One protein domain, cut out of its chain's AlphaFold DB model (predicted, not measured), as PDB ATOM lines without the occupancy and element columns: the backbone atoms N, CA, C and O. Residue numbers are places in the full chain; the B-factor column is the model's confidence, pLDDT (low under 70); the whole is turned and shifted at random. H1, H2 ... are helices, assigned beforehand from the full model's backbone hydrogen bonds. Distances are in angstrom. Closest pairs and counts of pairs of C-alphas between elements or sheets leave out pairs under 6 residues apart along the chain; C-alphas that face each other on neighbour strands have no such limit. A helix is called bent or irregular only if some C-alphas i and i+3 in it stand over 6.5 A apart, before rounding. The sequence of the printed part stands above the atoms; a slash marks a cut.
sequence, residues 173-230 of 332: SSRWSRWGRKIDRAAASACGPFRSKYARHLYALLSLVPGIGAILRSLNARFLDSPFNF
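AT A GLANCE: This is residues 173 to 230 of the 332 residues of an uncharacterized protein of Woeseia sp (UniProt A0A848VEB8). A long helix, H1, lies along the longest axis, and near its last residues a second helix, H3, packs on it at a steep angle; H3 and H4 then make a V that opens from the tight turn between them. The four-residue H2 sits at the corner where the chain passes from H1 to H3, and an irregular tail, residues 222 to 230, follows H4 toward the end of the long axis away from the first residues of H1. The printed part has 58 residues with four named helices in the order H1, H2, H3, H4 and no named strand, and its class is all helix. It is compact, with a radius of gyration of the C-alphas of 11.7 A, and elongated, with spans of 37 by 23 by 19 A.

IN THESE COORDINATES: H1 runs from Arg 175 to Ala 188, 20.2 A from first to last C-alpha, and begins with C-alpha 175 at (-39.545, -25.564, 28.699). H2 holds residues 192 to 195 and measures 5.8 A. H3 holds residues 197 to 207, 15.7 A, with C-alpha 197 at (-39.339, -15.487, 51.631). H4 holds residues 212 to 221, 14.4 A, and ends with C-alpha 221 at (-46.024, -32.100, 55.676).

HOW THE PARTS SIT: H3 is the hub, touching three other helices. H1 touches H3 with residues 183 to 187 alone; the closest C-alphas, those of Ala 187 and Ala 204, are 4.7 A apart. The two run opposite ways at a steep tilt of 61 degrees. H3 touches H4, with the closest C-alphas, those of Ser 207 and Gly 213, 3.7 A apart. These two run opposite ways at a steep tilt of 52 degrees. H2 and H3 only just touch, and only at the corner by their link, with 3 pairs of C-alphas within 8 A; the closest, those of Phe 194 and Arg 200, are 4.9 A apart. H2 and H4 are close but not clearly touching, the closest C-alphas being those of Gly 192 and Asn 220 at 7.2 A. H1 and H4 are apart, and H1 and H2 are only just apart, at 8.1 A. In H1 and H4 every O i to N i+4 pair is within hydrogen-bond range, in H3 6 of 7 are, and H2 is too short for such a pair.

THE WHOLE: The two C-alphas farthest apart, those of Ser 174 and Pro 227, are 37.4 A from each other. The printed part has no cut, and the links H1 to H2, H2 to H3 and H3 to H4 are tight. The mean pLDDT of the printed part is 86.5, and residue 225 is the one printed residue under 70.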
ATOM      1  N   SER A 173     -46.493 -22.994  26.755       87.94
ATOM      2  CA  SER A 173     -45.317 -22.372  27.373       87.94
ATOM      3  C   SER A 173     -44.000 -23.072  27.003       87.94
ATOM      4  O   SER A 173     -43.917 -24.291  26.836       87.94
ATOM      5  N   SER A 174     -42.902 -22.307  26.983       90.56
ATOM      6  CA  SER A 174     -41.549 -22.854  26.798       90.56
ATOM      7  C   SER A 174     -41.158 -23.858  27.900       90.56
ATOM      8  O   SER A 174     -41.758 -23.913  28.978       90.56
ATOM      9  N   ARG A 175     -40.092 -24.645  27.677       90.00
ATOM     10  CA  ARG A 175     -39.545 -25.564  28.699       90.00
ATOM     11  C   ARG A 175     -39.197 -24.842  30.009       90.00
ATOM     12  O   ARG A 175     -39.509 -25.362  31.077       90.00
ATOM     13  N   TRP A 176     -38.605 -23.650  29.930       88.19
ATOM     14  CA  TRP A 176     -38.241 -22.845  31.102       88.19
ATOM     15  C   TRP A 176     -39.461 -22.353  31.867       88.19
ATOM     16  O   TRP A 176     -39.524 -22.483  33.084       88.19
ATOM     17  N   SER A 177     -40.473 -21.876  31.151       86.12
ATOM     18  CA  SER A 177     -41.741 -21.445  31.735       86.12
ATOM     19  C   SER A 177     -42.465 -22.601  32.438       86.12
ATOM     20  O   SER A 177     -43.002 -22.425  33.531       86.12
ATOM     21  N   ARG A 178     -42.429 -23.815  31.870       87.56
ATOM     22  CA  ARG A 178     -42.959 -25.024  32.528       87.56
ATOM     23  C   ARG A 178     -42.190 -25.387  33.800       87.56
ATOM     24  O   ARG A 178     -42.803 -25.793  34.784       87.56
ATOM     25  N   TRP A 179     -40.866 -25.227  33.803       88.50
ATOM     26  CA  TRP A 179     -40.049 -25.387  35.009       88.50
ATOM     27  C   TRP A 179     -40.374 -24.338  36.072       88.50
ATOM     28  O   TRP A 179     -40.598 -24.710  37.223       88.50
ATOM     29  N   GLY A 180     -40.495 -23.066  35.683       88.31
ATOM     30  CA  GLY A 180     -40.931 -21.978  36.563       88.31
ATOM     31  C   GLY A 180     -42.243 -22.313  37.271       88.31
ATOM     32  O   GLY A 180     -42.294 -22.314  38.493       88.31
ATOM     33  N   ARG A 181     -43.256 -22.788  36.535       84.50
ATOM     34  CA  ARG A 181     -44.535 -23.220  37.131       84.50
ATOM     35  C   ARG A 181     -44.404 -24.346  38.151       84.50
ATOM     36  O   ARG A 181     -45.154 -24.380  39.123       84.50
ATOM     37  N   LYS A 182     -43.502 -25.307  37.924       87.31
ATOM     38  CA  LYS A 182     -43.247 -26.385  38.896       87.31
ATOM     39  C   LYS A 182     -42.630 -25.825  40.176       87.31
ATOM     40  O   LYS A 182     -43.012 -26.265  41.258       87.31
ATOM     41  N   ILE A 183     -41.725 -24.853  40.046       89.38
ATOM     42  CA  ILE A 183     -41.122 -24.137  41.174       89.38
ATOM     43  C   ILE A 183     -42.201 -23.340  41.912       89.38
ATOM     44  O   ILE A 183     -42.319 -23.488  43.121       89.38
ATOM     45  N   ASP A 184     -43.048 -22.585  41.212       85.94
ATOM     46  CA  ASP A 184     -44.122 -21.799  41.835       85.94
ATOM     47  C   ASP A 184     -45.125 -22.695  42.575       85.94
ATOM     48  O   ASP A 184     -45.449 -22.452  43.736       85.94
ATOM     49  N   ARG A 185     -45.536 -23.812  41.959       84.06
ATOM     50  CA  ARG A 185     -46.399 -24.816  42.602       84.06
ATOM     51  C   ARG A 185     -45.760 -25.384  43.871       84.06
ATOM     52  O   ARG A 185     -46.438 -25.561  44.883       84.06
ATOM     53  N   ALA A 186     -44.464 -25.684  43.824       87.62
ATOM     54  CA  ALA A 186     -43.738 -26.160  44.991       87.62
ATOM     55  C   ALA A 186     -43.652 -25.071  46.070       87.62
ATOM     56  O   ALA A 186     -43.984 -25.338  47.221       87.62
ATOM     57  N   ALA A 187     -43.308 -23.835  45.704       87.00
ATOM     58  CA  ALA A 187     -43.257 -22.684  46.602       87.00
ATOM     59  C   ALA A 187     -44.600 -22.442  47.311       87.00
ATOM     60  O   ALA A 187     -44.615 -22.197  48.517       87.00
ATOM     61  N   ALA A 188     -45.719 -22.569  46.594       80.38
ATOM     62  CA  ALA A 188     -47.063 -22.420  47.146       80.38
ATOM     63  C   ALA A 188     -47.415 -23.500  48.186       80.38
ATOM     64  O   ALA A 188     -48.206 -23.249  49.091       80.38
ATOM     65  N   SER A 189     -46.805 -24.689  48.099       83.19
ATOM     66  CA  SER A 189     -47.005 -25.775  49.072       83.19
ATOM     67  C   SER A 189     -46.190 -25.617  50.362       83.19
ATOM     68  O   SER A 189     -46.373 -26.395  51.302       83.19
ATOM     69  N   ALA A 190     -45.274 -24.647  50.422       85.81
ATOM     70  CA  ALA A 190     -44.393 -24.464  51.567       85.81
ATOM     71  C   ALA A 190     -45.182 -24.104  52.841       85.81
ATOM     72  O   ALA A 190     -46.054 -23.232  52.841       85.81
ATOM     73  N   CYS A 191     -44.838 -24.762  53.944       83.69
ATOM     74  CA  CYS A 191     -45.479 -24.672  55.251       83.69
ATOM     75  C   CYS A 191     -44.437 -24.421  56.353       83.69
ATOM     76  O   CYS A 191     -43.241 -24.662  56.176       83.69
ATOM     77  N   GLY A 192     -44.889 -23.905  57.501       83.75
ATOM     78  CA  GLY A 192     -44.025 -23.652  58.659       83.75
ATOM     79  C   GLY A 192     -42.797 -22.783  58.323       83.75
ATOM     80  O   GLY A 192     -42.952 -21.756  57.654       83.75
ATOM     81  N   PRO A 193     -41.575 -23.178  58.736       85.06
ATOM     82  CA  PRO A 193     -40.339 -22.436  58.455       85.06
ATOM     83  C   PRO A 193     -40.061 -22.207  56.960       85.06
ATOM     84  O   PRO A 193     -39.469 -21.189  56.581       85.06
ATOM     85  N   PHE A 194     -40.535 -23.110  56.093       86.44
ATOM     86  CA  PHE A 194     -40.360 -23.001  54.645       86.44
ATOM     87  C   PHE A 194     -41.204 -21.885  54.020       86.44
ATOM     88  O   PHE A 194     -40.990 -21.559  52.863       86.44
ATOM     89  N   ARG A 195     -42.133 -21.254  54.748       82.50
ATOM     90  CA  ARG A 195     -42.908 -20.113  54.225       82.50
ATOM     91  C   ARG A 195     -42.141 -18.802  54.165       82.50
ATOM     92  O   ARG A 195     -42.594 -17.873  53.498       82.50
ATOM     93  N   SER A 196     -41.013 -18.693  54.866       85.12
ATOM     94  CA  SER A 196     -40.211 -17.469  54.819       85.12
ATOM     95  C   SER A 196     -39.722 -17.203  53.391       85.12
ATOM     96  O   SER A 196     -39.470 -18.136  52.631       85.12
ATOM     97  N   LYS A 197     -39.597 -15.921  53.017       82.50
ATOM     98  CA  LYS A 197     -39.339 -15.487  51.631       82.50
ATOM     99  C   LYS A 197     -38.242 -16.310  50.949       82.50
ATOM    100  O   LYS A 197     -38.475 -16.849  49.874       82.50
ATOM    101  N   TYR A 198     -37.081 -16.446  51.588       89.81
ATOM    102  CA  TYR A 198     -35.931 -17.154  51.021       89.81
ATOM    103  C   TYR A 198     -36.038 -18.680  51.148       89.81
ATOM    104  O   TYR A 198     -35.778 -19.387  50.175       89.81
ATOM    105  N   ALA A 199     -36.479 -19.197  52.303       90.56
ATOM    106  CA  ALA A 199     -36.615 -20.641  52.500       90.56
ATOM    107  C   ALA A 199     -37.653 -21.251  51.554       90.56
ATOM    108  O   ALA A 199     -37.474 -22.379  51.105       90.56
ATOM    109  N   ARG A 200     -38.690 -20.490  51.192       89.44
ATOM    110  CA  ARG A 200     -39.731 -20.903  50.249       89.44
ATOM    111  C   ARG A 200     -39.171 -21.198  48.867       89.44
ATOM    112  O   ARG A 200     -39.490 -22.234  48.293       89.44
ATOM    113  N   HIS A 201     -38.327 -20.313  48.343       90.44
ATOM    114  CA  HIS A 201     -37.714 -20.503  47.028       90.44
ATOM    115  C   HIS A 201     -36.674 -21.629  47.046       90.44
ATOM    116  O   HIS A 201     -36.630 -22.429  46.114       90.44
ATOM    117  N   LEU A 202     -35.898 -21.751  48.129       93.12
ATOM    118  CA  LEU A 202     -34.951 -22.855  48.288       93.12
ATOM    119  C   LEU A 202     -35.668 -24.210  48.382       93.12
ATOM    120  O   LEU A 202     -35.314 -25.144  47.666       93.12
ATOM    121  N   TYR A 203     -36.711 -24.303  49.212       93.75
ATOM    122  CA  TYR A 203     -37.585 -25.472  49.298       93.75
ATOM    123  C   TYR A 203     -38.168 -25.815  47.929       93.75
ATOM    124  O   TYR A 203     -38.091 -26.965  47.507       93.75
ATOM    125  N   ALA A 204     -38.692 -24.823  47.205       92.62
ATOM    126  CA  ALA A 204     -39.287 -25.033  45.896       92.62
ATOM    127  C   ALA A 204     -38.306 -25.673  44.905       92.62
ATOM    128  O   ALA A 204     -38.625 -26.709  44.326       92.62
ATOM    129  N   LEU A 205     -37.097 -25.117  44.778       94.06
ATOM    130  CA  LEU A 205     -36.052 -25.644  43.897       94.06
ATOM    131  C   LEU A 205     -35.624 -27.061  44.300       94.06
ATOM    132  O   LEU A 205     -35.637 -27.974  43.475       94.06
ATOM    133  N   LEU A 206     -35.293 -27.266  45.577       95.00
ATOM    134  CA  LEU A 206     -34.795 -28.552  46.072       95.00
ATOM    135  C   LEU A 206     -35.874 -29.641  46.089       95.00
ATOM    136  O   LEU A 206     -35.565 -30.821  45.935       95.00
ATOM    137  N   SER A 207     -37.150 -29.270  46.227       92.88
ATOM    138  CA  SER A 207     -38.263 -30.225  46.205       92.88
ATOM    139  C   SER A 207     -38.429 -30.926  44.851       92.88
ATOM    140  O   SER A 207     -39.020 -32.008  44.777       92.88
ATOM    141  N   LEU A 208     -37.900 -30.326  43.781       92.06
ATOM    142  CA  LEU A 208     -37.930 -30.878  42.429       92.06
ATOM    143  C   LEU A 208     -36.737 -31.800  42.142       92.06
ATOM    144  O   LEU A 208     -36.757 -32.506  41.136       92.06
ATOM    145  N   VAL A 209     -35.726 -31.830  43.016       93.00
ATOM    146  CA  VAL A 209     -34.567 -32.718  42.882       93.00
ATOM    147  C   VAL A 209     -34.950 -34.132  43.346       93.00
ATOM    148  O   VAL A 209     -35.466 -34.291  44.460       93.00
ATOM    149  N   PRO A 210     -34.714 -35.180  42.532       89.19
ATOM    150  CA  PRO A 210     -34.958 -36.566  42.933       89.19
ATOM    151  C   PRO A 210     -34.243 -36.932  44.246       89.19
ATOM    152  O   PRO A 210     -33.139 -36.467  44.518       89.19
ATOM    153  N   GLY A 211     -34.881 -37.748  45.090       91.38
ATOM    154  CA  GLY A 211     -34.371 -38.109  46.423       91.38
ATOM    155  C   GLY A 211     -34.582 -37.007  47.467       91.38
ATOM    156  O   GLY A 211     -35.385 -37.178  48.386       91.38
ATOM    157  N   ILE A 212     -33.943 -35.845  47.284       91.94
ATOM    158  CA  ILE A 212     -34.045 -34.690  48.200       91.94
ATOM    159  C   ILE A 212     -35.502 -34.243  48.349       91.94
ATOM    160  O   ILE A 212     -35.982 -33.979  49.454       91.94
ATOM    161  N   GLY A 213     -36.248 -34.216  47.243       90.50
ATOM    162  CA  GLY A 213     -37.614 -33.720  47.247       90.50
ATOM    163  C   GLY A 213     -38.595 -34.544  48.073       90.50
ATOM    164  O   GLY A 213     -39.528 -33.977  48.637       90.50
ATOM    165  N   ALA A 214     -38.391 -35.859  48.196       90.19
ATOM    166  CA  ALA A 214     -39.239 -36.698  49.042       90.19
ATOM    167  C   ALA A 214     -39.050 -36.356  50.529       90.19
ATOM    168  O   ALA A 214     -40.031 -36.200  51.259       90.19
ATOM    169  N   ILE A 215     -37.795 -36.153  50.941       92.56
ATOM    170  CA  ILE A 215     -37.435 -35.757  52.307       92.56
ATOM    171  C   ILE A 215     -38.038 -34.387  52.625       92.56
ATOM    172  O   ILE A 215     -38.740 -34.238  53.623       92.56
ATOM    173  N   LEU A 216     -37.833 -33.400  51.748       91.50
ATOM    174  CA  LEU A 216     -38.348 -32.047  51.958       91.50
ATOM    175  C   LEU A 216     -39.875 -32.000  52.012       91.50
ATOM    176  O   LEU A 216     -40.423 -31.330  52.883       91.50
ATOM    177  N   ARG A 217     -40.577 -32.732  51.136       88.94
ATOM    178  CA  ARG A 217     -42.046 -32.815  51.187       88.94
ATOM    179  C   ARG A 217     -42.539 -33.467  52.477       88.94
ATOM    180  O   ARG A 217     -43.515 -32.987  53.044       88.94
ATOM    181  N   SER A 218     -41.859 -34.508  52.961       88.31
ATOM    182  CA  SER A 218     -42.190 -35.149  54.239       88.31
ATOM    183  C   SER A 218     -41.990 -34.198  55.422       88.31
ATOM    184  O   SER A 218     -42.875 -34.074  56.264       88.31
ATOM    185  N   LEU A 219     -40.871 -33.463  55.458       89.06
ATOM    186  CA  LEU A 219     -40.622 -32.441  56.479       89.06
ATOM    187  C   LEU A 219     -41.663 -31.322  56.422       89.06
ATOM    188  O   LEU A 219     -42.194 -30.928  57.453       89.06
ATOM    189  N   ASN A 220     -41.989 -30.843  55.222       88.06
ATOM    190  CA  ASN A 220     -42.999 -29.816  55.009       88.06
ATOM    191  C   ASN A 220     -44.391 -30.263  55.487       88.06
ATOM    192  O   ASN A 220     -45.104 -29.479  56.112       88.06
ATOM    193  N   ALA A 221     -44.747 -31.531  55.256       85.50
ATOM    194  CA  ALA A 221     -46.024 -32.100  55.676       85.50
ATOM    195  C   ALA A 221     -46.214 -32.095  57.203       85.50
ATOM    196  O   ALA A 221     -47.336 -31.937  57.671       85.50
ATOM    197  N   ARG A 222     -45.129 -32.166  57.986       85.75
ATOM    198  CA  ARG A 222     -45.182 -32.071  59.458       85.75
ATOM    199  C   ARG A 222     -45.621 -30.697  59.971       85.75
ATOM    200  O   ARG A 222     -45.928 -30.558  61.146       85.75
ATOM    201  N   PHE A 223     -45.639 -29.680  59.110       82.69
ATOM    202  CA  PHE A 223     -46.082 -28.325  59.448       82.69
ATOM    203  C   PHE A 223     -47.481 -27.998  58.899       82.69
ATOM    204  O   PHE A 223     -47.883 -26.828  58.890       82.69
ATOM    205  N   LEU A 224     -48.219 -29.003  58.410       74.75
ATOM    206  CA  LEU A 224     -49.574 -28.826  57.879       74.75
ATOM    207  C   LEU A 224     -50.630 -28.636  58.975       74.75
ATOM    208  O   LEU A 224     -51.657 -28.026  58.693       74.75
ATOM    209  N   ASP A 225     -50.349 -29.040  60.215       65.94
ATOM    210  CA  ASP A 225     -51.316 -29.079  61.330       65.94
ATOM    211  C   ASP A 225     -51.722 -27.701  61.889       65.94
ATOM    212  O   ASP A 225     -52.312 -27.583  62.962       65.94
ATOM    213  N   SER A 226     -51.437 -26.619  61.163       71.94
ATOM    214  CA  SER A 226     -51.947 -25.299  61.514       71.94
ATOM    215  C   SER A 226     -53.381 -25.128  61.002       71.94
ATOM    216  O   SER A 226     -53.613 -25.298  59.800       71.94
ATOM    217  N   PRO A 227     -54.324 -24.645  61.834       74.00
ATOM    218  CA  PRO A 227     -55.655 -24.236  61.374       74.00
ATOM    219  C   PRO A 227     -55.617 -23.240  60.204       74.00
ATOM    220  O   PRO A 227     -56.528 -23.196  59.384       74.00
ATOM    221  N   PHE A 228     -54.534 -22.468  60.078       75.94
ATOM    222  CA  PHE A 228     -54.320 -21.547  58.964       75.94
ATOM    223  C   PHE A 228     -54.153 -22.258  57.612       75.94
ATOM    224  O   PHE A 228     -54.561 -21.729  56.580       75.94
ATOM    225  N   ASN A 229     -53.577 -23.461  57.607       72.44
ATOM    226  CA  ASN A 229     -53.346 -24.259  56.402       72.44
ATOM    227  C   ASN A 229     -54.470 -25.273  56.142       72.44
ATOM    228  O   ASN A 229     -54.560 -25.805  55.038       72.44
ATOM    229  N   PHE A 230     -55.348 -25.508  57.122       78.44
ATOM    230  CA  PHE A 230     -56.472 -26.430  56.994       78.44
ATOM    231  C   PHE A 230     -57.439 -25.991  55.893       78.44
ATOM    232  O   PHE A 230     -57.900 -24.849  55.883       78.44
TER     233      PHE A 230